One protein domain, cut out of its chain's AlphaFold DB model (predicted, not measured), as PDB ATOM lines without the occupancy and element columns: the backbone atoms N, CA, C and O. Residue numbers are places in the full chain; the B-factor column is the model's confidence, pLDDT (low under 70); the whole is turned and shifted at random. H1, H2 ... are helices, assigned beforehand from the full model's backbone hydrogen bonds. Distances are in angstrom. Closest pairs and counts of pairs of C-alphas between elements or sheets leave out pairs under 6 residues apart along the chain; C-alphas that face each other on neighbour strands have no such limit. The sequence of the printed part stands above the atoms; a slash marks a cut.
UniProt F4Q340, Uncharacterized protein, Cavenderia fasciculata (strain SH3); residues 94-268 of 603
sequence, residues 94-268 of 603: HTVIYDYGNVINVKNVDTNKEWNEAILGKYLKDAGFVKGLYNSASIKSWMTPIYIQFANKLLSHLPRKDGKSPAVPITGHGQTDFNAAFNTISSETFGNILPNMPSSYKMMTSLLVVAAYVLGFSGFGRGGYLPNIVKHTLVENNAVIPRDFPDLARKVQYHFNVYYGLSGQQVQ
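Overview. This is residues 94 to 268 of the 603 residues of an uncharacterized protein of Cavenderia fasciculata (strain SH3) (UniProt F4Q340). A compact cluster of helices has H5 in its middle; H2 and H7 run along H5 as an up-and-down bundle, each helix running against the one before it in the chain, and H3 packs on H2. H6 crosses H5, with H4 beside it, and H1 lies farthest from the middle. The printed part has 175 residues with seven named helices, H1 to H7, and no named strand: the class is all helix. The radius of gyration of the C-alphas is 15.7 A, and the spans are 49 by 35 by 32 A.

Along the chain. Start at residue 94; residues 94 to 116 have no named element. Find C-alpha 117 at (-35.107, 13.378, 14.248), where H1, residues 117 to 126, begins. H2 is residues 137 to 156, 28.9 A long, with a kink of 26 degrees near residue 144. H3 is residues 174 to 185, H4 residues 188 to 196, and H5 residues 199 to 214, 22.5 A long. H6 is residues 226 to 236. H7, residues 245 to 267, is 31.5 A long, has a kink of 31 degrees near residue 257, and ends at C-alpha 267 at (-66.263, -6.188, 16.505).

Arrangement. Look first at H5 and H6, the hubs, touching three helices each. They touch about perpendicular, at 78 degrees, H5 with residues 202 to 206 alone; their closest C-alphas, Ser 206 and Val 230, are 5.2 A apart. H5 also touches H7, opposite ways at 34.7 degrees, only just a shallow tilt; the closest C-alphas, Leu 207 and Val 252, are 6.2 A apart. H2 touches H3, where the closest C-alphas, Ile 148 and Ala 181, are 4.9 A apart. H2 touches H7 with residues 146 to 153 alone; the closest C-alphas, Lys 153 and Tyr 260, are 7.9 A apart. H4 touches H6, the closest C-alphas, Gly 191 and Ile 229, being 6.5 A apart. H1 and H6 only just touch, with 3 pairs of C-alphas within 8 A; the closest are Leu 120 and Pro 227, 6.1 A apart. In H1, H3 and H5 every O i to N i+4 pair is within hydrogen-bond range; the counts are 13 of 16 in H2, 3 of 5 in H4, 5 of 7 in H6 and 16 of 19 in H7.

Size, cuts and confidence. The C-alphas farthest apart, of Asn 102 and Asp 162, are 49.9 A apart, both in stretches with no named element. The printed part has no cut. The links H2 to H3 and H5 to H6 are long. Mean pLDDT of the printed part is 90.4; look for low values at residues 161 and 163, both under 70.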
ATOM      1  N   HIS A  94     -47.539 -14.372   3.835       82.88
ATOM      2  CA  HIS A  94     -46.709 -15.570   3.658       82.88
ATOM      3  C   HIS A  94     -46.549 -16.017   2.192       82.88
ATOM      4  O   HIS A  94     -45.688 -16.841   1.899       82.88
ATOM      5  N   THR A  95     -47.382 -15.506   1.284       85.88
ATOM      6  CA  THR A  95     -47.296 -15.754  -0.164       85.88
ATOM      7  C   THR A  95     -46.544 -14.651  -0.907       85.88
ATOM      8  O   THR A  95     -46.234 -14.805  -2.087       85.88
ATOM      9  N   VAL A  96     -46.244 -13.541  -0.230       86.75
ATOM     10  CA  VAL A  96     -45.591 -12.374  -0.816       86.75
ATOM     11  C   VAL A  96     -44.091 -12.468  -0.584       86.75
ATOM     12  O   VAL A  96     -43.623 -12.548   0.551       86.75
ATOM     13  N   ILE A  97     -43.332 -12.421  -1.673       90.31
ATOM     14  CA  ILE A  97     -41.881 -12.256  -1.634       90.31
ATOM     15  C   ILE A  97     -41.619 -10.754  -1.710       90.31
ATOM     16  O   ILE A  97     -41.918 -10.137  -2.726       90.31
ATOM     17  N   TYR A  98     -41.120 -10.177  -0.620       91.75
ATOM     18  CA  TYR A  98     -40.712  -8.773  -0.586       91.75
ATOM     19  C   TYR A  98     -39.280  -8.637  -1.084       91.75
ATOM     20  O   TYR A  98     -38.416  -9.414  -0.661       91.75
ATOM     21  N   ASP A  99     -39.015  -7.607  -1.882       93.19
ATOM     22  CA  ASP A  99     -37.658  -7.117  -2.045       93.19
ATOM     23  C   ASP A  99     -37.314  -6.195  -0.868       93.19
ATOM     24  O   ASP A  99     -37.870  -5.110  -0.673       93.19
ATOM     25  N   TYR A 100     -36.393  -6.654  -0.024       94.50
ATOM     26  CA  TYR A 100     -35.922  -5.858   1.102       94.50
ATOM     27  C   TYR A 100     -34.832  -4.860   0.708       94.50
ATOM     28  O   TYR A 100     -34.465  -4.036   1.544       94.50
ATOM     29  N   GLY A 101     -34.343  -4.892  -0.535       92.69
ATOM     30  CA  GLY A 101     -33.252  -4.067  -1.035       92.69
ATOM     31  C   GLY A 101     -31.913  -4.358  -0.352       92.69
ATOM     32  O   GLY A 101     -31.721  -5.366   0.335       92.69
ATOM     33  N   ASN A 102     -30.958  -3.439  -0.510       92.81
ATOM     34  CA  ASN A 102     -29.651  -3.543   0.141       92.81
ATOM     35  C   ASN A 102     -29.753  -3.225   1.645       92.81
ATOM     36  O   ASN A 102     -29.616  -2.079   2.080       92.81
ATOM     37  N   VAL A 103     -30.012  -4.254   2.454       93.88
ATOM     38  CA  VAL A 103     -30.096  -4.138   3.915       93.88
ATOM     39  C   VAL A 103     -28.702  -3.940   4.511       93.88
ATOM     40  O   VAL A 103     -27.905  -4.873   4.616       93.88
ATOM     41  N   ILE A 104     -28.431  -2.730   5.002       95.25
ATOM     42  CA  ILE A 104     -27.184  -2.419   5.705       95.25
ATOM     43  C   ILE A 104     -27.394  -2.558   7.214       95.25
ATOM     44  O   ILE A 104     -28.198  -1.850   7.826       95.25
ATOM     45  N   ASN A 105     -26.632  -3.458   7.839       94.19
ATOM     46  CA  ASN A 105     -26.587  -3.590   9.294       94.19
ATOM     47  C   ASN A 105     -25.716  -2.484   9.901       94.19
ATOM     48  O   ASN A 105     -24.486  -2.586   9.945       94.19
ATOM     49  N   VAL A 106     -26.366  -1.425  10.387       94.88
ATOM     50  CA  VAL A 106     -25.696  -0.289  11.030       94.88
ATOM     51  C   VAL A 106     -25.022  -0.750  12.327       94.88
ATOM     52  O   VAL A 106     -25.672  -1.222  13.260       94.88
ATOM     53  N   LYS A 107     -23.692  -0.629  12.394       93.62
ATOM     54  CA  LYS A 107     -22.895  -1.049  13.559       93.62
ATOM     55  C   LYS A 107     -22.892   0.027  14.649       93.62
ATOM     56  O   LYS A 107     -22.977   1.215  14.360       93.62
ATOM     57  N   ASN A 108     -22.694  -0.397  15.902       91.94
ATOM     58  CA  ASN A 108     -22.507   0.479  17.072       91.94
ATOM     59  C   ASN A 108     -23.678   1.436  17.356       91.94
ATOM     60  O   ASN A 108     -23.481   2.535  17.878       91.94
ATOM     61  N   VAL A 109     -24.895   1.018  17.022       94.31
ATOM     62  CA  VAL A 109     -26.100   1.797  17.288       94.31
ATOM     63  C   VAL A 109     -26.447   1.708  18.771       94.31
ATOM     64  O   VAL A 109     -26.748   0.636  19.289       94.31
ATOM     65  N   ASP A 110     -26.392   2.844  19.461       93.38
ATOM     66  CA  ASP A 110     -26.741   2.938  20.876       93.38
ATOM     67  C   ASP A 110     -28.220   3.309  21.025       93.38
ATOM     68  O   ASP A 110     -28.601   4.483  20.984       93.38
ATOM     69  N   THR A 111     -29.070   2.294  21.181       93.94
ATOM     70  CA  THR A 111     -30.504   2.485  21.430       93.94
ATOM     71  C   THR A 111     -30.800   2.923  22.864       93.94
ATOM     72  O   THR A 111     -31.923   3.321  23.145       93.94
ATOM     73  N   ASN A 112     -29.830   2.893  23.786       94.38
ATOM     74  CA  ASN A 112     -30.055   3.347  25.164       94.38
ATOM     75  C   ASN A 112     -30.026   4.875  25.277       94.38
ATOM     76  O   ASN A 112     -30.605   5.435  26.204       94.38
ATOM     77  N   LYS A 113     -29.385   5.561  24.324       94.56
ATOM     78  CA  LYS A 113     -29.389   7.024  24.241       94.56
ATOM     79  C   LYS A 113     -30.668   7.546  23.618       94.56
ATOM     80  O   LYS A 113     -31.294   6.874  22.795       94.56
ATOM     81  N   GLU A 114     -31.038   8.764  23.991       94.00
ATOM     82  CA  GLU A 114     -32.149   9.455  23.353       94.00
ATOM     83  C   GLU A 114     -31.840   9.750  21.887       94.00
ATOM     84  O   GLU A 114     -30.741  10.188  21.537       94.00
ATOM     85  N   TRP A 115     -32.812   9.479  21.021       95.00
ATOM     86  CA  TRP A 115     -32.748   9.846  19.615       95.00
ATOM     87  C   TRP A 115     -33.596  11.087  19.377       95.00
ATOM     88  O   TRP A 115     -34.677  11.241  19.938       95.00
ATOM     89  N   ASN A 116     -33.111  11.949  18.493       94.75
ATOM     90  CA  ASN A 116     -33.892  13.016  17.884       94.75
ATOM     91  C   ASN A 116     -34.094  12.707  16.389       94.75
ATOM     92  O   ASN A 116     -33.575  11.715  15.871       94.75
ATOM     93  N   GLU A 117     -34.838  13.558  15.682       94.69
ATOM     94  CA  GLU A 117     -35.107  13.378  14.248       94.69
ATOM     95  C   GLU A 117     -33.825  13.297  13.402       94.69
ATOM     96  O   GLU A 117     -33.770  12.524  12.448       94.69
ATOM     97  N   ALA A 118     -32.769  14.033  13.765       95.69
ATOM     98  CA  ALA A 118     -31.500  14.011  13.038       95.69
ATOM     99  C   ALA A 118     -30.762  12.672  13.203       95.69
ATOM    100  O   ALA A 118     -30.291  12.106  12.217       95.69
ATOM    101  N   ILE A 119     -30.699  12.137  14.428       96.56
ATOM    102  CA  ILE A 119     -30.109  10.819  14.711       96.56
ATOM    103  C   ILE A 119     -30.905   9.725  13.996       96.56
ATOM    104  O   ILE A 119     -30.311   8.872  13.340       96.56
ATOM    105  N   LEU A 120     -32.237   9.784  14.063       97.25
ATOM    106  CA  LEU A 120     -33.117   8.854  13.358       97.25
ATOM    107  C   LEU A 120     -32.906   8.918  11.839       97.25
ATOM    108  O   LEU A 120     -32.739   7.887  11.198       97.25
ATOM    109  N   GLY A 121     -32.872  10.120  11.261       97.19
ATOM    110  CA  GLY A 121     -32.645  10.312   9.829       97.19
ATOM    111  C   GLY A 121     -31.271   9.825   9.371       97.19
ATOM    112  O   GLY A 121     -31.163   9.271   8.276       97.19
ATOM    113  N   LYS A 122     -30.240   9.993  10.211       97.44
ATOM    114  CA  LYS A 122     -28.909   9.426   9.977       97.44
ATOM    115  C   LYS A 122     -28.952   7.901  10.007       97.44
ATOM    116  O   LYS A 122     -28.473   7.283   9.069       97.44
ATOM    117  N   TYR A 123     -29.569   7.308  11.029       98.00
ATOM    118  CA  TYR A 123     -29.717   5.857  11.119       98.00
ATOM    119  C   TYR A 123     -30.435   5.278   9.892       98.00
ATOM    120  O   TYR A 123     -29.948   4.318   9.310       98.00
ATOM    121  N   LEU A 124     -31.553   5.877   9.464       97.94
ATOM    122  CA  LEU A 124     -32.294   5.417   8.284       97.94
ATOM    123  C   LEU A 124     -31.439   5.509   7.011       97.94
ATOM    124  O   LEU A 124     -31.388   4.557   6.237       97.94
ATOM    125  N   LYS A 125     -30.705   6.608   6.826       97.38
ATOM    126  CA  LYS A 125     -29.757   6.733   5.713       97.38
ATOM    127  C   LYS A 125     -28.692   5.633   5.758       97.38
ATOM    128  O   LYS A 125     -28.483   4.941   4.767       97.38
ATOM    129  N   ASP A 126     -28.053   5.450   6.912       97.44
ATOM    130  CA  ASP A 126     -26.983   4.466   7.118       97.44
ATOM    131  C   ASP A 126     -27.496   3.018   6.967       97.44
ATOM    132  O   ASP A 126     -26.734   2.125   6.605       97.44
ATOM    133  N   ALA A 127     -28.788   2.783   7.213       96.94
ATOM    134  CA  ALA A 127     -29.461   1.499   7.030       96.94
ATOM    135  C   ALA A 127     -29.875   1.216   5.570       96.94
ATOM    136  O   ALA A 127     -30.410   0.138   5.295       96.94
ATOM    137  N   GLY A 128     -29.636   2.152   4.644       96.12
ATOM    138  CA  GLY A 128     -29.921   2.001   3.214       96.12
ATOM    139  C   GLY A 128     -31.278   2.549   2.761       96.12
ATOM    140  O   GLY A 128     -31.702   2.255   1.650       96.12
ATOM    141  N   PHE A 129     -31.985   3.327   3.588       96.88
ATOM    142  CA  PHE A 129     -33.212   4.003   3.156       96.88
ATOM    143  C   PHE A 129     -32.889   5.308   2.417       96.88
ATOM    144  O   PHE A 129     -32.083   6.116   2.885       96.88
ATOM    145  N   VAL A 130     -33.581   5.566   1.305       95.50
ATOM    146  CA  VAL A 130     -33.418   6.797   0.515       95.50
ATOM    147  C   VAL A 130     -34.545   7.777   0.832       95.50
ATOM    148  O   VAL A 130     -35.727   7.500   0.616       95.50
ATOM    149  N   LYS A 131     -34.190   8.948   1.367       95.19
ATOM    150  CA  LYS A 131     -35.166   9.981   1.731       95.19
ATOM    151  C   LYS A 131     -35.787  10.609   0.488       95.19
ATOM    152  O   LYS A 131     -35.069  11.126  -0.359       95.19
ATOM    153  N   GLY A 132     -37.114  10.690   0.452       90.88
ATOM    154  CA  GLY A 132     -37.827  11.429  -0.591       90.88
ATOM    155  C   GLY A 132     -37.754  10.807  -1.984       90.88
ATOM    156  O   GLY A 132     -38.131  11.484  -2.936       90.88
ATOM    157  N   LEU A 133     -37.334   9.543  -2.102       89.56
ATOM    158  CA  LEU A 133     -37.333   8.807  -3.369       89.56
ATOM    159  C   LEU A 133     -38.733   8.808  -4.014       89.56
ATOM    160  O   LEU A 133     -38.870   8.938  -5.223       89.56
ATOM    161  N   TYR A 134     -39.781   8.801  -3.183       90.88
ATOM    162  CA  TYR A 134     -41.184   8.741  -3.603       90.88
ATOM    163  C   TYR A 134     -41.985  10.001  -3.220       90.88
ATOM    164  O   TYR A 134     -43.118   9.935  -2.745       90.88
ATOM    165  N   ASN A 135     -41.403  11.188  -3.416       90.81
ATOM    166  CA  ASN A 135     -41.939  12.476  -2.944       90.81
ATOM    167  C   ASN A 135     -43.127  13.052  -3.757       90.81
ATOM    168  O   ASN A 135     -43.385  14.257  -3.739       90.81
ATOM    169  N   SER A 136     -43.894  12.231  -4.477       90.69
ATOM    170  CA  SER A 136     -45.037  12.745  -5.241       90.69
ATOM    171  C   SER A 136     -46.244  13.035  -4.336       90.69
ATOM    172  O   SER A 136     -46.561  12.291  -3.402       90.69
ATOM    173  N   ALA A 137     -46.975  14.115  -4.632       88.62
ATOM    174  CA  ALA A 137     -48.185  14.474  -3.885       88.62
ATOM    175  C   ALA A 137     -49.259  13.369  -3.951       88.62
ATOM    176  O   ALA A 137     -49.965  13.132  -2.970       88.62
ATOM    177  N   SER A 138     -49.345  12.666  -5.085       87.31
ATOM    178  CA  SER A 138     -50.268  11.545  -5.285       87.31
ATOM    179  C   SER A 138     -49.992  10.415  -4.289       87.31
ATOM    180  O   SER A 138     -50.891  10.024  -3.541       87.31
ATOM    181  N   ILE A 139     -48.737   9.967  -4.183       88.00
ATOM    182  CA  ILE A 139     -48.346   8.882  -3.272       88.00
ATOM    183  C   ILE A 139     -48.545   9.297  -1.806       88.00
ATOM    184  O   ILE A 139     -49.125   8.556  -1.010       88.00
ATOM    185  N   LYS A 140     -48.150  10.524  -1.449       91.19
ATOM    186  CA  LYS A 140     -48.380  11.083  -0.107       91.19
ATOM    187  C   LYS A 140     -49.862  11.102   0.268       91.19
ATOM    188  O   LYS A 140     -50.238  10.689   1.369       91.19
ATOM    189  N   SER A 141     -50.717  11.553  -0.652       88.62
ATOM    190  CA  SER A 141     -52.170  11.584  -0.444       88.62
ATOM    191  C   SER A 141     -52.759  10.184  -0.267       88.62
ATOM    192  O   SER A 141     -53.703  10.005   0.500       88.62
ATOM    193  N   TRP A 142     -52.165   9.184  -0.920       86.38
ATOM    194  CA  TRP A 142     -52.594   7.794  -0.855       86.38
ATOM    195  C   TRP A 142     -52.255   7.120   0.480       86.38
ATOM    196  O   TRP A 142     -53.088   6.380   0.999       86.38
ATOM    197  N   MET A 143     -51.102   7.425   1.085       91.19
ATOM    198  CA  MET A 143     -50.745   6.891   2.409       91.19
ATOM    199  C   MET A 143     -51.464   7.580   3.568       91.19
ATOM    200  O   MET A 143     -51.693   6.967   4.610       91.19
ATOM    201  N   THR A 144     -51.821   8.857   3.413       91.94
ATOM    202  CA  THR A 144     -52.405   9.684   4.486       91.94
ATOM    203  C   THR A 144     -53.589   9.016   5.221       91.94
ATOM    204  O   THR A 144     -53.602   9.036   6.455       91.94
ATOM    205  N   PRO A 145     -54.552   8.354   4.544       91.12
ATOM    206  CA  PRO A 145     -55.622   7.608   5.206       91.12
ATOM    207  C   PRO A 145     -55.158   6.526   6.190       91.12
ATOM    208  O   PRO A 145     -55.826   6.342   7.208       91.12
ATOM    209  N   ILE A 146     -54.042   5.831   5.930       92.06
ATOM    210  CA  ILE A 146     -53.498   4.819   6.855       92.06
ATOM    211  C   ILE A 146     -53.039   5.496   8.150       92.06
ATOM    212  O   ILE A 146     -53.392   5.039   9.237       92.06
ATOM    213  N   TYR A 147     -52.322   6.622   8.052       94.12
ATOM    214  CA  TYR A 147     -51.899   7.394   9.227       94.12
ATOM    215  C   TYR A 147     -53.098   7.838  10.067       94.12
ATOM    216  O   TYR A 147     -53.086   7.668  11.284       94.12
ATOM    217  N   ILE A 148     -54.148   8.370   9.431       93.50
ATOM    218  CA  ILE A 148     -55.372   8.812  10.121       93.50
ATOM    219  C   ILE A 148     -56.039   7.640  10.845       93.50
ATOM    220  O   ILE A 148     -56.438   7.772  12.001       93.50
ATOM    221  N   GLN A 149     -56.171   6.489  10.183       91.06
ATOM    222  CA  GLN A 149     -56.809   5.318  10.781       91.06
ATOM    223  C   GLN A 149     -55.999   4.760  11.949       91.06
ATOM    224  O   GLN A 149     -56.575   4.475  12.998       91.06
ATOM    225  N   PHE A 150     -54.676   4.662  11.807       93.00
ATOM    226  CA  PHE A 150     -53.810   4.213  12.891       93.00
ATOM    227  C   PHE A 150     -53.838   5.185  14.080       93.00
ATOM    228  O   PHE A 150     -54.015   4.757  15.218       93.00
ATOM    229  N   ALA A 151     -53.783   6.495  13.828       93.44
ATOM    230  CA  ALA A 151     -53.927   7.516  14.863       93.44
ATOM    231  C   ALA A 151     -55.285   7.426  15.586       93.44
ATOM    232  O   ALA A 151     -55.337   7.484  16.811       93.44
ATOM    233  N   ASN A 152     -56.384   7.207  14.859       90.94
ATOM    234  CA  ASN A 152     -57.700   6.989  15.464       90.94
ATOM    235  C   ASN A 152     -57.772   5.684  16.271       90.94
ATOM    236  O   ASN A 152     -58.427   5.653  17.313       90.94
ATOM    237  N   LYS A 153     -57.089   4.615  15.839       88.19
ATOM    238  CA  LYS A 153     -56.987   3.375  16.624       88.19
ATOM    239  C   LYS A 153     -56.205   3.616  17.916       88.19
ATOM    240  O   LYS A 153     -56.659   3.178  18.966       88.19
ATOM    241  N   LEU A 154     -55.108   4.372  17.878       89.00
ATOM    242  CA  LEU A 154     -54.393   4.794  19.085       89.00
ATOM    243  C   LEU A 154     -55.300   5.599  20.027       89.00
ATOM    244  O   LEU A 154     -55.412   5.271  21.204       89.00
ATOM    245  N   LEU A 155     -56.019   6.594  19.503       89.50
ATOM    246  CA  LEU A 155     -56.981   7.394  20.271       89.50
ATOM    247  C   LEU A 155     -58.113   6.560  20.883       89.50
ATOM    248  O   LEU A 155     -58.619   6.920  21.943       89.50
ATOM    249  N   SER A 156     -58.491   5.440  20.261       84.69
ATOM    250  CA  SER A 156     -59.525   4.547  20.799       84.69
ATOM    251  C   SER A 156     -59.122   3.843  22.099       84.69
ATOM    252  O   SER A 156     -60.010   3.439  22.845       84.69
ATOM    253  N   HIS A 157     -57.820   3.769  22.399       81.38
ATOM    254  CA  HIS A 157     -57.297   3.253  23.671       81.38
ATOM    255  C   HIS A 157     -57.323   4.277  24.803       81.38
ATOM    256  O   HIS A 157     -57.064   3.931  25.953       81.38
ATOM    257  N   LEU A 158     -57.593   5.548  24.498       83.50
ATOM    258  CA  LEU A 158     -57.709   6.568  25.529       83.50
ATOM    259  C   LEU A 158     -59.105   6.517  26.165       83.50
ATOM    260  O   LEU A 158     -60.098   6.310  25.458       83.50
ATOM    261  N   PRO A 159     -59.209   6.753  27.485       74.19
ATOM    262  CA  PRO A 159     -60.498   6.814  28.157       74.19
ATOM    263  C   PRO A 159     -61.387   7.881  27.508       74.19
ATOM    264  O   PRO A 159     -60.958   9.009  27.244       74.19
ATOM    265  N   ARG A 160     -62.647   7.521  27.241       75.44
ATOM    266  CA  ARG A 160     -63.627   8.427  26.633       75.44
ATOM    267  C   ARG A 160     -64.008   9.509  27.639       75.44
ATOM    268  O   ARG A 160     -64.698   9.227  28.613       75.44
ATOM    269  N   LYS A 161     -63.618  10.755  27.371       64.75
ATOM    270  CA  LYS A 161     -64.229  11.919  28.023       64.75
ATOM    271  C   LYS A 161     -65.574  12.182  27.334       64.75
ATOM    272  O   LYS A 161     -65.650  12.184  26.107       64.75
ATOM    273  N   ASP A 162     -66.649  12.297  28.108       72.00
ATOM    274  CA  ASP A 162     -68.000  12.644  27.625       72.00
ATOM    275  C   ASP A 162     -68.642  11.638  26.646       72.00
ATOM    276  O   ASP A 162     -69.477  11.991  25.810       72.00
ATOM    277  N   GLY A 163     -68.231  10.366  26.704       67.88
ATOM    278  CA  GLY A 163     -68.777   9.296  25.860       67.88
ATOM    279  C   GLY A 163     -68.389   9.374  24.376       67.88
ATOM    280  O   GLY A 163     -68.749   8.481  23.607       67.88
ATOM    281  N   LYS A 164     -67.618  10.386  23.957       74.06
ATOM    282  CA  LYS A 164     -67.106  10.519  22.588       74.06
ATOM    283  C   LYS A 164     -65.648  10.077  22.535       74.06
ATOM    284  O   LYS A 164     -64.806  10.578  23.273       74.06
ATOM    285  N   SER A 165     -65.339   9.137  21.643       75.25
ATOM    286  CA  SER A 165     -63.945   8.790  21.361       75.25
ATOM    287  C   SER A 165     -63.249   9.972  20.685       75.25
ATOM    288  O   SER A 165     -63.804  10.516  19.722       75.25
ATOM    289  N   PRO A 166     -62.051  10.371  21.152       84.06
ATOM    290  CA  PRO A 166     -61.259  11.359  20.442       84.06
ATOM    291  C   PRO A 166     -60.940  10.837  19.037       84.06
ATOM    292  O   PRO A 166     -60.720   9.643  18.834       84.06
ATOM    293  N   ALA A 167     -60.949  11.740  18.062       89.62
ATOM    294  CA  ALA A 167     -60.654  11.426  16.673       89.62
ATOM    295  C   ALA A 167     -59.799  12.536  16.063       89.62
ATOM    296  O   ALA A 167     -59.922  13.708  16.425       89.62
ATOM    297  N   VAL A 168     -58.950  12.157  15.115       91.69
ATOM    298  CA  VAL A 168     -58.123  13.077  14.340       91.69
ATOM    299  C   VAL A 168     -59.044  13.981  13.509       91.69
ATOM    300  O   VAL A 168     -59.917  13.464  12.802       91.69
ATOM    301  N   PRO A 169     -58.880  15.315  13.559       90.56
ATOM    302  CA  PRO A 169     -59.658  16.224  12.726       90.56
ATOM    303  C   PRO A 169     -59.291  16.039  11.247       90.56
ATOM    304  O   PRO A 169     -58.115  16.060  10.891       90.56
ATOM    305  N   ILE A 170     -60.303  15.865  10.390       91.31
ATOM    306  CA  ILE A 170     -60.134  15.686   8.940       91.31
ATOM    307  C   ILE A 170     -60.639  16.940   8.230       91.31
ATOM    308  O   ILE A 170     -61.813  17.294   8.332       91.31
ATOM    309  N   THR A 171     -59.747  17.588   7.491       90.75
ATOM    310  CA  THR A 171     -59.997  18.815   6.725       90.75
ATOM    311  C   THR A 171     -60.207  18.543   5.236       90.75
ATOM    312  O   THR A 171     -60.767  19.378   4.532       90.75
ATOM    313  N   GLY A 172     -59.766  17.377   4.746       86.50
ATOM    314  CA  GLY A 172     -59.715  17.050   3.320       86.50
ATOM    315  C   GLY A 172     -58.437  17.546   2.634       86.50
ATOM    316  O   GLY A 172     -58.227  17.251   1.458       86.50
ATOM    317  N   HIS A 173     -57.569  18.268   3.351       87.62
ATOM    318  CA  HIS A 173     -56.265  18.702   2.863       87.62
ATOM    319  C   HIS A 173     -55.182  17.709   3.307       87.62
ATOM    320  O   HIS A 173     -54.800  17.675   4.477       87.62
ATOM    321  N   GLY A 174     -54.652  16.918   2.365       86.00
ATOM    322  CA  GLY A 174     -53.801  15.756   2.659       86.00
ATOM    323  C   GLY A 174     -52.611  16.038   3.582       86.00
ATOM    324  O   GLY A 174     -52.388  15.295   4.532       86.00
ATOM    325  N   GLN A 175     -51.885  17.144   3.384       88.94
ATOM    326  CA  GLN A 175     -50.753  17.492   4.256       88.94
ATOM    327  C   GLN A 175     -51.197  17.878   5.676       88.94
ATOM    328  O   GLN A 175     -50.504  17.572   6.646       88.94
ATOM    329  N   THR A 176     -52.342  18.551   5.804       91.62
ATOM    330  CA  THR A 176     -52.895  18.966   7.102       91.62
ATOM    331  C   THR A 176     -53.398  17.751   7.866       91.62
ATOM    332  O   THR A 176     -53.081  17.593   9.042       91.62
ATOM    333  N   ASP A 177     -54.103  16.856   7.177       92.69
ATOM    334  CA  ASP A 177     -54.646  15.631   7.757       92.69
ATOM    335  C   ASP A 177     -53.522  14.657   8.149       92.69
ATOM    336  O   ASP A 177     -53.548  14.087   9.241       92.69
ATOM    337  N   PHE A 178     -52.478  14.533   7.315       93.12
ATOM    338  CA  PHE A 178     -51.249  13.820   7.671       93.12
ATOM    339  C   PHE A 178     -50.609  14.419   8.922       93.12
ATOM    340  O   PHE A 178     -50.273  13.686   9.848       93.12
ATOM    341  N   ASN A 179     -50.457  15.746   8.983       93.12
ATOM    342  CA  ASN A 179     -49.859  16.404  10.141       93.12
ATOM    343  C   ASN A 179     -50.662  16.160  11.420       93.12
ATOM    344  O   ASN A 179     -50.069  15.829  12.442       93.12
ATOM    345  N   ALA A 180     -51.989  16.259  11.363       93.50
ATOM    346  CA  ALA A 180     -52.855  15.979  12.502       93.50
ATOM    347  C   ALA A 180     -52.732  14.517  12.975       93.50
ATOM    348  O   ALA A 180     -52.573  14.260  14.172       93.50
ATOM    349  N   ALA A 181     -52.743  13.561  12.043       94.00
ATOM    350  CA  ALA A 181     -52.595  12.142  12.349       94.00
ATOM    351  C   ALA A 181     -51.214  11.815  12.930       94.00
ATOM    352  O   ALA A 181     -51.098  11.160  13.961       94.00
ATOM    353  N   PHE A 182     -50.155  12.313  12.300       92.19
ATOM    354  CA  PHE A 182     -48.789  12.037  12.717       92.19
ATOM    355  C   PHE A 182     -48.448  12.702  14.053       92.19
ATOM    356  O   PHE A 182     -47.833  12.061  14.895       92.19
ATOM    357  N   ASN A 183     -48.911  13.937  14.290       91.62
ATOM    358  CA  ASN A 183     -48.770  14.602  15.590       91.62
ATOM    359  C   ASN A 183     -49.486  13.835  16.705       91.62
ATOM    360  O   ASN A 183     -49.023  13.817  17.842       91.62
ATOM    361  N   THR A 184     -50.613  13.195  16.375       92.19
ATOM    362  CA  THR A 184     -51.306  12.303  17.305       92.19
ATOM    363  C   THR A 184     -50.405  11.118  17.637       92.19
ATOM    364  O   THR A 184     -50.101  10.928  18.808       92.19
ATOM    365  N   ILE A 185     -49.901  10.388  16.632       91.94
ATOM    366  CA  ILE A 185     -48.998   9.233  16.815       91.94
ATOM    367  C   ILE A 185     -47.746   9.614  17.626       91.94
ATOM    368  O   ILE A 185     -47.314   8.849  18.484       91.94
ATOM    369  N   SER A 186     -47.188  10.803  17.388       89.69
ATOM    370  CA  SER A 186     -45.976  11.303  18.046       89.69
ATOM    371  C   SER A 186     -46.219  12.019  19.380       89.69
ATOM    372  O   SER A 186     -45.285  12.616  19.922       89.69
ATOM    373  N   SER A 187     -47.456  12.056  19.879       89.94
ATOM    374  CA  SER A 187     -47.776  12.787  21.109       89.94
ATOM    375  C   SER A 187     -47.145  12.132  22.338       89.94
ATOM    376  O   SER A 187     -46.961  10.915  22.396       89.94
ATOM    377  N   GLU A 188     -46.856  12.939  23.359       87.81
ATOM    378  CA  GLU A 188     -46.326  12.464  24.645       87.81
ATOM    379  C   GLU A 188     -47.223  11.393  25.281       87.81
ATOM    380  O   GLU A 188     -46.732  10.401  25.821       87.81
ATOM    381  N   THR A 189     -48.545  11.540  25.145       86.44
ATOM    382  CA  THR A 189     -49.520  10.557  25.625       86.44
ATOM    383  C   THR A 189     -49.223   9.163  25.074       86.44
ATOM    384  O   THR A 189     -49.158   8.206  25.844       86.44
ATOM    385  N   PHE A 190     -48.970   9.034  23.768       84.50
ATOM    386  CA  PHE A 190     -48.606   7.743  23.184       84.50
ATOM    387  C   PHE A 190     -47.137   7.386  23.383       84.50
ATOM    388  O   PHE A 190     -46.841   6.201  23.494       84.50
ATOM    389  N   GLY A 191     -46.241   8.363  23.555       84.00
ATOM    390  CA  GLY A 191     -44.877   8.140  24.049       84.00
ATOM    391  C   GLY A 191     -44.833   7.306  25.330       84.00
ATOM    392  O   GLY A 191     -44.031   6.381  25.440       84.00
ATOM    393  N   ASN A 192     -45.758   7.567  26.254       82.00
ATOM    394  CA  ASN A 192     -45.845   6.863  27.534       82.00
ATOM    395  C   ASN A 192     -46.583   5.515  27.445       82.00
ATOM    396  O   ASN A 192     -46.302   4.588  28.210       82.00
ATOM    397  N   ILE A 193     -47.531   5.385  26.512       79.88
ATOM    398  CA  ILE A 193     -48.393   4.200  26.397       79.88
ATOM    399  C   ILE A 193     -47.789   3.140  25.463       79.88
ATOM    400  O   ILE A 193     -47.797   1.959  25.809       79.88
ATOM    401  N   LEU A 194     -47.221   3.537  24.316       78.12
ATOM    402  CA  LEU A 194     -46.694   2.633  23.284       78.12
ATOM    403  C   LEU A 194     -45.662   1.612  23.791       78.12
ATOM    404  O   LEU A 194     -45.718   0.468  23.337       78.12
ATOM    405  N   PRO A 195     -44.764   1.925  24.747       75.19
ATOM    406  CA  PRO A 195     -43.871   0.920  25.322       75.19
ATOM    407  C   PRO A 195     -44.606  -0.274  25.949       75.19
ATOM    408  O   PRO A 195     -44.076  -1.384  25.919       75.19
ATOM    409  N   ASN A 196     -45.824  -0.057  26.454       75.06
ATOM    410  CA  ASN A 196     -46.677  -1.078  27.069       75.06
ATOM    411  C   ASN A 196     -47.712  -1.668  26.088       75.06
ATOM    412  O   ASN A 196     -48.465  -2.559  26.470       75.06
ATOM    413  N   MET A 197     -47.775  -1.171  24.848       82.06
ATOM    414  CA  MET A 197     -48.667  -1.692  23.809       82.06
ATOM    415  C   MET A 197     -48.090  -2.959  23.159       82.06
ATOM    416  O   MET A 197     -46.869  -3.169  23.203       82.06
ATOM    417  N   PRO A 198     -48.943  -3.783  22.516       83.94
ATOM    418  CA  PRO A 198     -48.493  -4.925  21.729       83.94
ATOM    419  C   PRO A 198     -47.439  -4.560  20.672       83.94
ATOM    420  O   PRO A 198     -47.374  -3.424  20.188       83.94
ATOM    421  N   SER A 199     -46.606  -5.536  20.301       87.25
ATOM    422  CA  SER A 199     -45.512  -5.379  19.331       87.25
ATOM    423  C   SER A 199     -45.957  -4.791  17.990       87.25
ATOM    424  O   SER A 199     -45.213  -4.018  17.386       87.25
ATOM    425  N   SER A 200     -47.177  -5.078  17.549       91.19
ATOM    426  CA  SER A 200     -47.743  -4.616  16.292       91.19
ATOM    427  C   SER A 200     -47.894  -3.105  16.259       91.19
ATOM    428  O   SER A 200     -47.701  -2.523  15.195       91.19
ATOM    429  N   TYR A 201     -48.160  -2.448  17.391       91.75
ATOM    430  CA  TYR A 201     -48.244  -0.989  17.458       91.75
ATOM    431  C   TYR A 201     -46.870  -0.360  17.273       91.75
ATOM    432  O   TYR A 201     -46.732   0.619  16.539       91.75
ATOM    433  N   LYS A 202     -45.839  -0.949  17.890       92.31
ATOM    434  CA  LYS A 202     -44.448  -0.499  17.746       92.31
ATOM    435  C   LYS A 202     -43.966  -0.709  16.313       92.31
ATOM    436  O   LYS A 202     -43.444   0.220  15.705       92.31
ATOM    437  N   MET A 203     -44.227  -1.886  15.741       95.25
ATOM    438  CA  MET A 203     -43.890  -2.203  14.352       95.25
ATOM    439  C   MET A 203     -44.635  -1.305  13.362       95.25
ATOM    440  O   MET A 203     -44.004  -0.710  12.495       95.25
ATOM    441  N   MET A 204     -45.945  -1.113  13.530       96.00
ATOM    442  CA  MET A 204     -46.736  -0.222  12.676       96.00
ATOM    443  C   MET A 204     -46.217   1.217  12.740       96.00
ATOM    444  O   MET A 204     -46.054   1.861  11.708       96.00
ATOM    445  N   THR A 205     -45.911   1.717  13.941       95.56
ATOM    446  CA  THR A 205     -45.352   3.063  14.125       95.56
ATOM    447  C   THR A 205     -44.005   3.195  13.413       95.56
ATOM    448  O   THR A 205     -43.799   4.157  12.679       95.56
ATOM    449  N   SER A 206     -43.117   2.206  13.558       96.88
ATOM    450  CA  SER A 206     -41.827   2.160  12.861       96.88
ATOM    451  C   SER A 206     -41.985   2.144  11.340       96.88
ATOM    452  O   SER A 206     -41.355   2.950  10.659       96.88
ATOM    453  N   LEU A 207     -42.869   1.298  10.801       97.81
ATOM    454  CA  LEU A 207     -43.162   1.239   9.365       97.81
ATOM    455  C   LEU A 207     -43.695   2.580   8.838       97.81
ATOM    456  O   LEU A 207     -43.265   3.050   7.788       97.81
ATOM    457  N   LEU A 208     -44.584   3.238   9.585       97.00
ATOM    458  CA  LEU A 208     -45.126   4.553   9.233       97.00
ATOM    459  C   LEU A 208     -44.080   5.674   9.304       97.00
ATOM    460  O   LEU A 208     -44.140   6.609   8.502       97.00
ATOM    461  N   VAL A 209     -43.115   5.593  10.220       97.19
ATOM    462  CA  VAL A 209     -41.974   6.521  10.284       97.19
ATOM    463  C   VAL A 209     -41.049   6.333   9.082       97.19
ATOM    464  O   VAL A 209     -40.681   7.315   8.436       97.19
ATOM    465  N   VAL A 210     -40.717   5.086   8.738       97.75
ATOM    466  CA  VAL A 210     -39.898   4.769   7.558       97.75
ATOM    467  C   VAL A 210     -40.604   5.224   6.283       97.75
ATOM    468  O   VAL A 210     -40.001   5.918   5.466       97.75
ATOM    469  N   ALA A 211     -41.901   4.938   6.143       97.19
ATOM    470  CA  ALA A 211     -42.692   5.412   5.012       97.19
ATOM    471  C   ALA A 211     -42.697   6.944   4.945       97.19
ATOM    472  O   ALA A 211     -42.530   7.512   3.868       97.19
ATOM    473  N   ALA A 212     -42.800   7.633   6.087       96.56
ATOM    474  CA  ALA A 212     -42.757   9.089   6.108       96.56
ATOM    475  C   ALA A 212     -41.404   9.642   5.622       96.56
ATOM    476  O   ALA A 212     -41.366  10.629   4.883       96.56
ATOM    477  N   TYR A 213     -40.304   8.983   5.998       97.44
ATOM    478  CA  TYR A 213     -38.950   9.313   5.560       97.44
ATOM    479  C   TYR A 213     -38.748   9.090   4.054       97.44
ATOM    480  O   TYR A 213     -38.322  10.007   3.347       97.44
ATOM    481  N   VAL A 214     -39.108   7.907   3.544       96.81
ATOM    482  CA  VAL A 214     -38.961   7.533   2.123       96.81
ATOM    483  C   VAL A 214     -39.831   8.410   1.217       96.81
ATOM    484  O   VAL A 214     -39.404   8.822   0.141       96.81
ATOM    485  N   LEU A 215     -41.013   8.809   1.688       95.38
ATOM    486  CA  LEU A 215     -41.876   9.765   0.989       95.38
ATOM    487  C   LEU A 215     -41.398  11.215   1.094       95.38
ATOM    488  O   LEU A 215     -41.964  12.093   0.449       95.38
ATOM    489  N   GLY A 216     -40.395  11.516   1.918       94.44
ATOM    490  CA  GLY A 216     -39.912  12.882   2.097       94.44
ATOM    491  C   GLY A 216     -40.946  13.790   2.767       94.44
ATOM    492  O   GLY A 216     -41.079  14.961   2.405       94.44
ATOM    493  N   PHE A 217     -41.732  13.271   3.715       92.06
ATOM    494  CA  PHE A 217     -42.480  14.140   4.620       92.06
ATOM    495  C   PHE A 217     -41.507  14.865   5.558       92.06
ATOM    496  O   PHE A 217     -40.554  14.281   6.079       92.06
ATOM    497  N   SER A 218     -41.744  16.156   5.782       86.31
ATOM    498  CA  SER A 218     -41.053  16.893   6.838       86.31
ATOM    499  C   SER A 218     -41.567  16.448   8.209       86.31
ATOM    500  O   SER A 218     -42.751  16.140   8.370       86.31
ATOM    501  N   GLY A 219     -40.678  16.400   9.204       85.75
ATOM    502  CA  GLY A 219     -41.052  16.004  10.557       85.75
ATOM    503  C   GLY A 219     -41.379  14.517  10.694       85.75
ATOM    504  O   GLY A 219     -42.227  14.162  11.507       85.75
ATOM    505  N   PHE A 220     -40.742  13.635   9.918       89.69
ATOM    506  CA  PHE A 220     -40.915  12.176  10.047       89.69
ATOM    507  C   PHE A 220     -40.430  11.650  11.414       89.69
ATOM    508  O   PHE A 220     -40.801  10.557  11.825       89.69
ATOM    509  N   GLY A 221     -39.604  12.426  12.121       86.19
ATOM    510  CA  GLY A 221     -39.176  12.166  13.497       86.19
ATOM    511  C   GLY A 221     -39.623  13.244  14.484       86.19
ATOM    512  O   GLY A 221     -39.002  13.367  15.540       86.19
ATOM    513  N   ARG A 222     -40.643  14.050  14.144       83.44
ATOM    514  CA  ARG A 222     -41.093  15.154  15.003       83.44
ATOM    515  C   ARG A 222     -41.730  14.646  16.293       83.44
ATOM    516  O   ARG A 222     -42.327  13.572  16.327       83.44
ATOM    517  N   GLY A 223     -41.652  15.479  17.329       74.38
ATOM    518  CA  GLY A 223     -42.025  15.118  18.694       74.38
ATOM    519  C   GLY A 223     -40.876  14.377  19.377       74.38
ATOM    520  O   GLY A 223     -40.406  13.361  18.875       74.38
ATOM    521  N   GLY A 224     -40.411  14.878  20.526       76.44
ATOM    522  CA  GLY A 224     -39.215  14.352  21.209       76.44
ATOM    523  C   GLY A 224     -39.279  12.859  21.572       76.44
ATOM    524  O   GLY A 224     -38.251  12.224  21.789       76.44
ATOM    525  N   TYR A 225     -40.479  12.273  21.582       85.69
ATOM    526  CA  TYR A 225     -40.708  10.878  21.945       85.69
ATOM    527  C   TYR A 225     -40.655   9.917  20.755       85.69
ATOM    528  O   TYR A 225     -40.248   8.772  20.934       85.69
ATOM    529  N   LEU A 226     -41.034  10.343  19.545       90.25
ATOM    530  CA  LEU A 226     -41.239   9.410  18.433       90.25
ATOM    531  C   LEU A 226     -39.963   8.647  18.042       90.25
ATOM    532  O   LEU A 226     -40.028   7.417  17.987       90.25
ATOM    533  N   PRO A 227     -38.790   9.292  17.859       93.94
ATOM    534  CA  PRO A 227     -37.547   8.563  17.605       93.94
ATOM    535  C   PRO A 227     -37.205   7.554  18.712       93.94
ATOM    536  O   PRO A 227     -36.707   6.467  18.429       93.94
ATOM    537  N   ASN A 228     -37.517   7.883  19.968       90.88
ATOM    538  CA  ASN A 228     -37.272   7.010  21.114       90.88
ATOM    539  C   ASN A 228     -38.215   5.804  21.172       90.88
ATOM    540  O   ASN A 228     -37.797   4.741  21.626       90.88
ATOM    541  N   ILE A 229     -39.445   5.951  20.680       88.81
ATOM    542  CA  ILE A 229     -40.415   4.859  20.561       88.81
ATOM    543  C   ILE A 229     -39.950   3.839  19.515       88.81
ATOM    544  O   ILE A 229     -40.009   2.637  19.761       88.81
ATOM    545  N   VAL A 230     -39.487   4.310  18.350       94.31
ATOM    546  CA  VAL A 230     -39.231   3.431  17.194       94.31
ATOM    547  C   VAL A 230     -37.815   2.858  17.140       94.31
ATOM    548  O   VAL A 230     -37.624   1.816  16.521       94.31
ATOM    549  N   LYS A 231     -36.815   3.477  17.791       95.19
ATOM    550  CA  LYS A 231     -35.392   3.092  17.650       95.19
ATOM    551  C   LYS A 231     -35.105   1.612  17.913       95.19
ATOM    552  O   LYS A 231     -34.361   1.003  17.155       95.19
ATOM    553  N   HIS A 232     -35.704   1.022  18.950       94.50
ATOM    554  CA  HIS A 232     -35.479  -0.387  19.286       94.50
ATOM    555  C   HIS A 232     -36.046  -1.294  18.198       94.50
ATOM    556  O   HIS A 232     -35.326  -2.111  17.633       94.50
ATOM    557  N   THR A 233     -37.307  -1.070  17.828       95.38
ATOM    558  CA  THR A 233     -37.977  -1.842  16.784       95.38
ATOM    559  C   THR A 233     -37.287  -1.695  15.432       95.38
ATOM    560  O   THR A 233     -37.142  -2.695  14.740       95.38
ATOM    561  N   LEU A 234     -36.825  -0.495  15.064       96.69
ATOM    562  CA  LEU A 234     -36.085  -0.270  13.820       96.69
ATOM    563  C   LEU A 234     -34.765  -1.042  13.789       96.69
ATOM    564  O   LEU A 234     -34.473  -1.685  12.787       96.69
ATOM    565  N   VAL A 235     -33.998  -1.020  14.881       96.44
ATOM    566  CA  VAL A 235     -32.726  -1.750  14.968       96.44
ATOM    567  C   VAL A 235     -32.946  -3.261  14.940       96.44
ATOM    568  O   VAL A 235     -32.261  -3.956  14.194       96.44
ATOM    569  N   GLU A 236     -33.917  -3.763  15.700       95.69
ATOM    570  CA  GLU A 236     -34.243  -5.192  15.775       95.69
ATOM    571  C   GLU A 236     -34.813  -5.738  14.459       95.69
ATOM    572  O   GLU A 236     -34.501  -6.861  14.071       95.69
ATOM    573  N   ASN A 237     -35.623  -4.944  13.752       96.50
ATOM    574  CA  ASN A 237     -36.358  -5.375  12.557       96.50
ATOM    575  C   ASN A 237     -35.789  -4.787  11.259       96.50
ATOM    576  O   ASN A 237     -36.440  -4.845  10.219       96.50
ATOM    577  N   ASN A 238     -34.569  -4.245  11.289       96.75
ATOM    578  CA  ASN A 238     -33.945  -3.579  10.144       96.75
ATOM    579  C   ASN A 238     -33.959  -4.435   8.865       96.75
ATOM    580  O   ASN A 238     -34.164  -3.913   7.770       96.75
ATOM    581  N   ALA A 239     -33.762  -5.748   9.012       95.81
ATOM    582  CA  ALA A 239     -33.692  -6.698   7.905       95.81
ATOM    583  C   ALA A 239     -35.048  -7.081   7.294       95.81
ATOM    584  O   ALA A 239     -35.069  -7.673   6.224       95.81
ATOM    585  N   VAL A 240     -36.164  -6.753   7.951       95.88
ATOM    586  CA  VAL A 240     -37.521  -7.135   7.512       95.88
ATOM    587  C   VAL A 240     -38.393  -5.927   7.150       95.88
ATOM    588  O   VAL A 240     -39.619  -6.036   7.068       95.88
ATOM    589  N   ILE A 241     -37.771  -4.765   6.943       97.12
ATOM    590  CA  ILE A 241     -38.431  -3.538   6.487       97.12
ATOM    591  C   ILE A 241     -37.957  -3.250   5.056       97.12
ATOM    592  O   ILE A 241     -36.767  -3.006   4.870       97.12
ATOM    593  N   PRO A 242     -38.833  -3.259   4.040       97.06
ATOM    594  CA  PRO A 242     -38.415  -2.972   2.668       97.06
ATOM    595  C   PRO A 242     -37.826  -1.563   2.506       97.06
ATOM    596  O   PRO A 242     -38.323  -0.614   3.120       97.06
ATOM    597  N   ARG A 243     -36.755  -1.428   1.709       95.69
ATOM    598  CA  ARG A 243     -36.163  -0.115   1.371       95.69
ATOM    599  C   ARG A 243     -36.944   0.612   0.289       95.69
ATOM    600  O   ARG A 243     -37.022   1.840   0.326       95.69
ATOM    601  N   ASP A 244     -37.521  -0.156  -0.623       93.38
ATOM    602  CA  ASP A 244     -38.352   0.349  -1.696       93.38
ATOM    603  C   ASP A 244     -39.784   0.650  -1.219       93.38
ATOM    604  O   ASP A 244     -40.330  -0.030  -0.345       93.38
ATOM    605  N   PHE A 245     -40.400   1.705  -1.761       93.00
ATOM    606  CA  PHE A 245     -41.702   2.165  -1.281       93.00
ATOM    607  C   PHE A 245     -42.867   1.244  -1.655       93.00
ATOM    608  O   PHE A 245     -43.665   0.974  -0.760       93.00
ATOM    609  N   PRO A 246     -43.022   0.770  -2.904       92.94
ATOM    610  CA  PRO A 246     -44.011  -0.247  -3.251       92.94
ATOM    611  C   PRO A 246     -44.092  -1.416  -2.255       92.94
ATOM    612  O   PRO A 246     -45.166  -1.668  -1.692       92.94
ATOM    613  N   ASP A 247     -42.965  -2.065  -1.948       94.50
ATOM    614  CA  ASP A 247     -42.936  -3.177  -0.993       94.50
ATOM    615  C   ASP A 247     -43.133  -2.727   0.455       94.50
ATOM    616  O   ASP A 247     -43.840  -3.388   1.224       94.50
ATOM    617  N   LEU A 248     -42.594  -1.569   0.841       95.62
ATOM    618  CA  LEU A 248     -42.831  -0.997   2.165       95.62
ATOM    619  C   LEU A 248     -44.314  -0.686   2.380       95.62
ATOM    620  O   LEU A 248     -44.863  -0.967   3.442       95.62
ATOM    621  N   ALA A 249     -44.982  -0.116   1.385       93.12
ATOM    622  CA  ALA A 249     -46.387   0.237   1.463       93.12
ATOM    623  C   ALA A 249     -47.271  -1.011   1.484       93.12
ATOM    624  O   ALA A 249     -48.234  -1.071   2.253       93.12
ATOM    625  N   ARG A 250     -46.901  -2.040   0.715       91.69
ATOM    626  CA  ARG A 250     -47.504  -3.371   0.791       91.69
ATOM    627  C   ARG A 250     -47.360  -3.951   2.206       91.69
ATOM    628  O   ARG A 250     -48.364  -4.343   2.800       91.69
ATOM    629  N   LYS A 251     -46.163  -3.899   2.801       94.62
ATOM    630  CA  LYS A 251     -45.892  -4.333   4.186       94.62
ATOM    631  C   LYS A 251     -46.713  -3.551   5.218       94.62
ATOM    632  O   LYS A 251     -47.322  -4.152   6.100       94.62
ATOM    633  N   VAL A 252     -46.780  -2.221   5.094       94.62
ATOM    634  CA  VAL A 252     -47.611  -1.344   5.939       94.62
ATOM    635  C   VAL A 252     -49.079  -1.758   5.857       94.62
ATOM    636  O   VAL A 252     -49.743  -1.878   6.885       94.62
ATOM    637  N   GLN A 253     -49.588  -1.983   4.645       90.69
ATOM    638  CA  GLN A 253     -50.980  -2.352   4.424       90.69
ATOM    639  C   GLN A 253     -51.303  -3.732   5.003       90.69
ATOM    640  O   GLN A 253     -52.334  -3.878   5.660       90.69
ATOM    641  N   TYR A 254     -50.427  -4.722   4.814       90.62
ATOM    642  CA  TYR A 254     -50.589  -6.051   5.406       90.62
ATOM    643  C   TYR A 254     -50.599  -5.998   6.922       90.62
ATOM    644  O   TYR A 254     -51.546  -6.475   7.549       90.62
ATOM    645  N   HIS A 255     -49.597  -5.349   7.512       92.69
ATOM    646  CA  HIS A 255     -49.512  -5.198   8.957       92.69
ATOM    647  C   HIS A 255     -50.753  -4.483   9.503       92.69
ATOM    648  O   HIS A 255     -51.350  -4.913  10.490       92.69
ATOM    649  N   PHE A 256     -51.222  -3.438   8.818       91.31
ATOM    650  CA  PHE A 256     -52.444  -2.751   9.214       91.31
ATOM    651  C   PHE A 256     -53.684  -3.657   9.141       91.31
ATOM    652  O   PHE A 256     -54.495  -3.696  10.069       91.31
ATOM    653  N   ASN A 257     -53.837  -4.392   8.041       88.38
ATOM    654  CA  ASN A 257     -54.980  -5.266   7.806       88.38
ATOM    655  C   ASN A 257     -55.040  -6.414   8.812       88.38
ATOM    656  O   ASN A 257     -56.105  -6.658   9.370       88.38
ATOM    657  N   VAL A 258     -53.919  -7.075   9.082       87.50
ATOM    658  CA  VAL A 258     -53.843  -8.211  10.009       87.50
ATOM    659  C   VAL A 258     -54.224  -7.790  11.429       87.50
ATOM    660  O   VAL A 258     -55.112  -8.396  12.030       87.50
ATOM    661  N   TYR A 259     -53.601  -6.730  11.951       88.25
ATOM    662  CA  TYR A 259     -53.733  -6.371  13.367       88.25
ATOM    663  C   TYR A 259     -54.896  -5.428  13.667       88.25
ATOM    664  O   TYR A 259     -55.441  -5.463  14.771       88.25
ATOM    665  N   TYR A 260     -55.314  -4.599  12.708       86.81
ATOM    666  CA  TYR A 260     -56.337  -3.576  12.947       86.81
ATOM    667  C   TYR A 260     -57.560  -3.742  12.059       86.81
ATOM    668  O   TYR A 260     -58.664  -3.551  12.553       86.81
ATOM    669  N   GLY A 261     -57.391  -4.096  10.781       85.19
ATOM    670  CA  GLY A 261     -58.488  -4.202   9.813       85.19
ATOM    671  C   GLY A 261     -59.382  -5.431  10.020       85.19
ATOM    672  O   GLY A 261     -60.591  -5.304  10.208       85.19
ATOM    673  N   LEU A 262     -58.796  -6.630   9.987       85.88
ATOM    674  CA  LEU A 262     -59.489  -7.901  10.208       85.88
ATOM    675  C   LEU A 262     -60.046  -7.980  11.631       85.88
ATOM    676  O   LEU A 262     -61.205  -8.345  11.821       85.88
ATOM    677  N   SER A 263     -59.249  -7.573  12.618       85.75
ATOM    678  CA  SER A 263     -59.641  -7.581  14.028       85.75
ATOM    679  C   SER A 263     -60.871  -6.699  14.281       85.75
ATOM    680  O   SER A 263     -61.825  -7.137  14.918       85.75
ATOM    681  N   GLY A 264     -60.947  -5.496  13.707       84.69
ATOM    682  CA  GLY A 264     -62.129  -4.657  13.907       84.69
ATOM    683  C   GLY A 264     -63.347  -5.002  13.038       84.69
ATOM    684  O   GLY A 264     -64.448  -4.569  13.377       84.69
ATOM    685  N   GLN A 265     -63.229  -5.838  11.995       86.00
ATOM    686  CA  GLN A 265     -64.424  -6.463  11.398       86.00
ATOM    687  C   GLN A 265     -65.145  -7.352  12.409       86.00
ATOM    688  O   GLN A 265     -66.373  -7.361  12.459       86.00
ATOM    689  N   GLN A 266     -64.382  -8.064  13.239       88.44
ATOM    690  CA  GLN A 266     -64.935  -8.990  14.222       88.44
ATOM    691  C   GLN A 266     -65.749  -8.284  15.302       88.44
ATOM    692  O   GLN A 266     -66.708  -8.855  15.811       88.44
ATOM    693  N   VAL A 267     -65.459  -7.010  15.584       86.69
ATOM    694  CA  VAL A 267     -66.263  -6.188  16.505       86.69
ATOM    695  C   VAL A 267     -67.726  -6.100  16.046       86.69
ATOM    696  O   VAL A 267     -68.632  -6.036  16.876       86.69
ATOM    697  N   GLN A 268     -67.977  -6.135  14.734       86.56
ATOM    698  CA  GLN A 268     -69.322  -6.028  14.153       86.56
ATOM    699  C   GLN A 268     -70.083  -7.358  14.124       86.56
ATOM    700  O   GLN A 268     -71.286  -7.375  13.865       86.56
TER     701      GLN A 268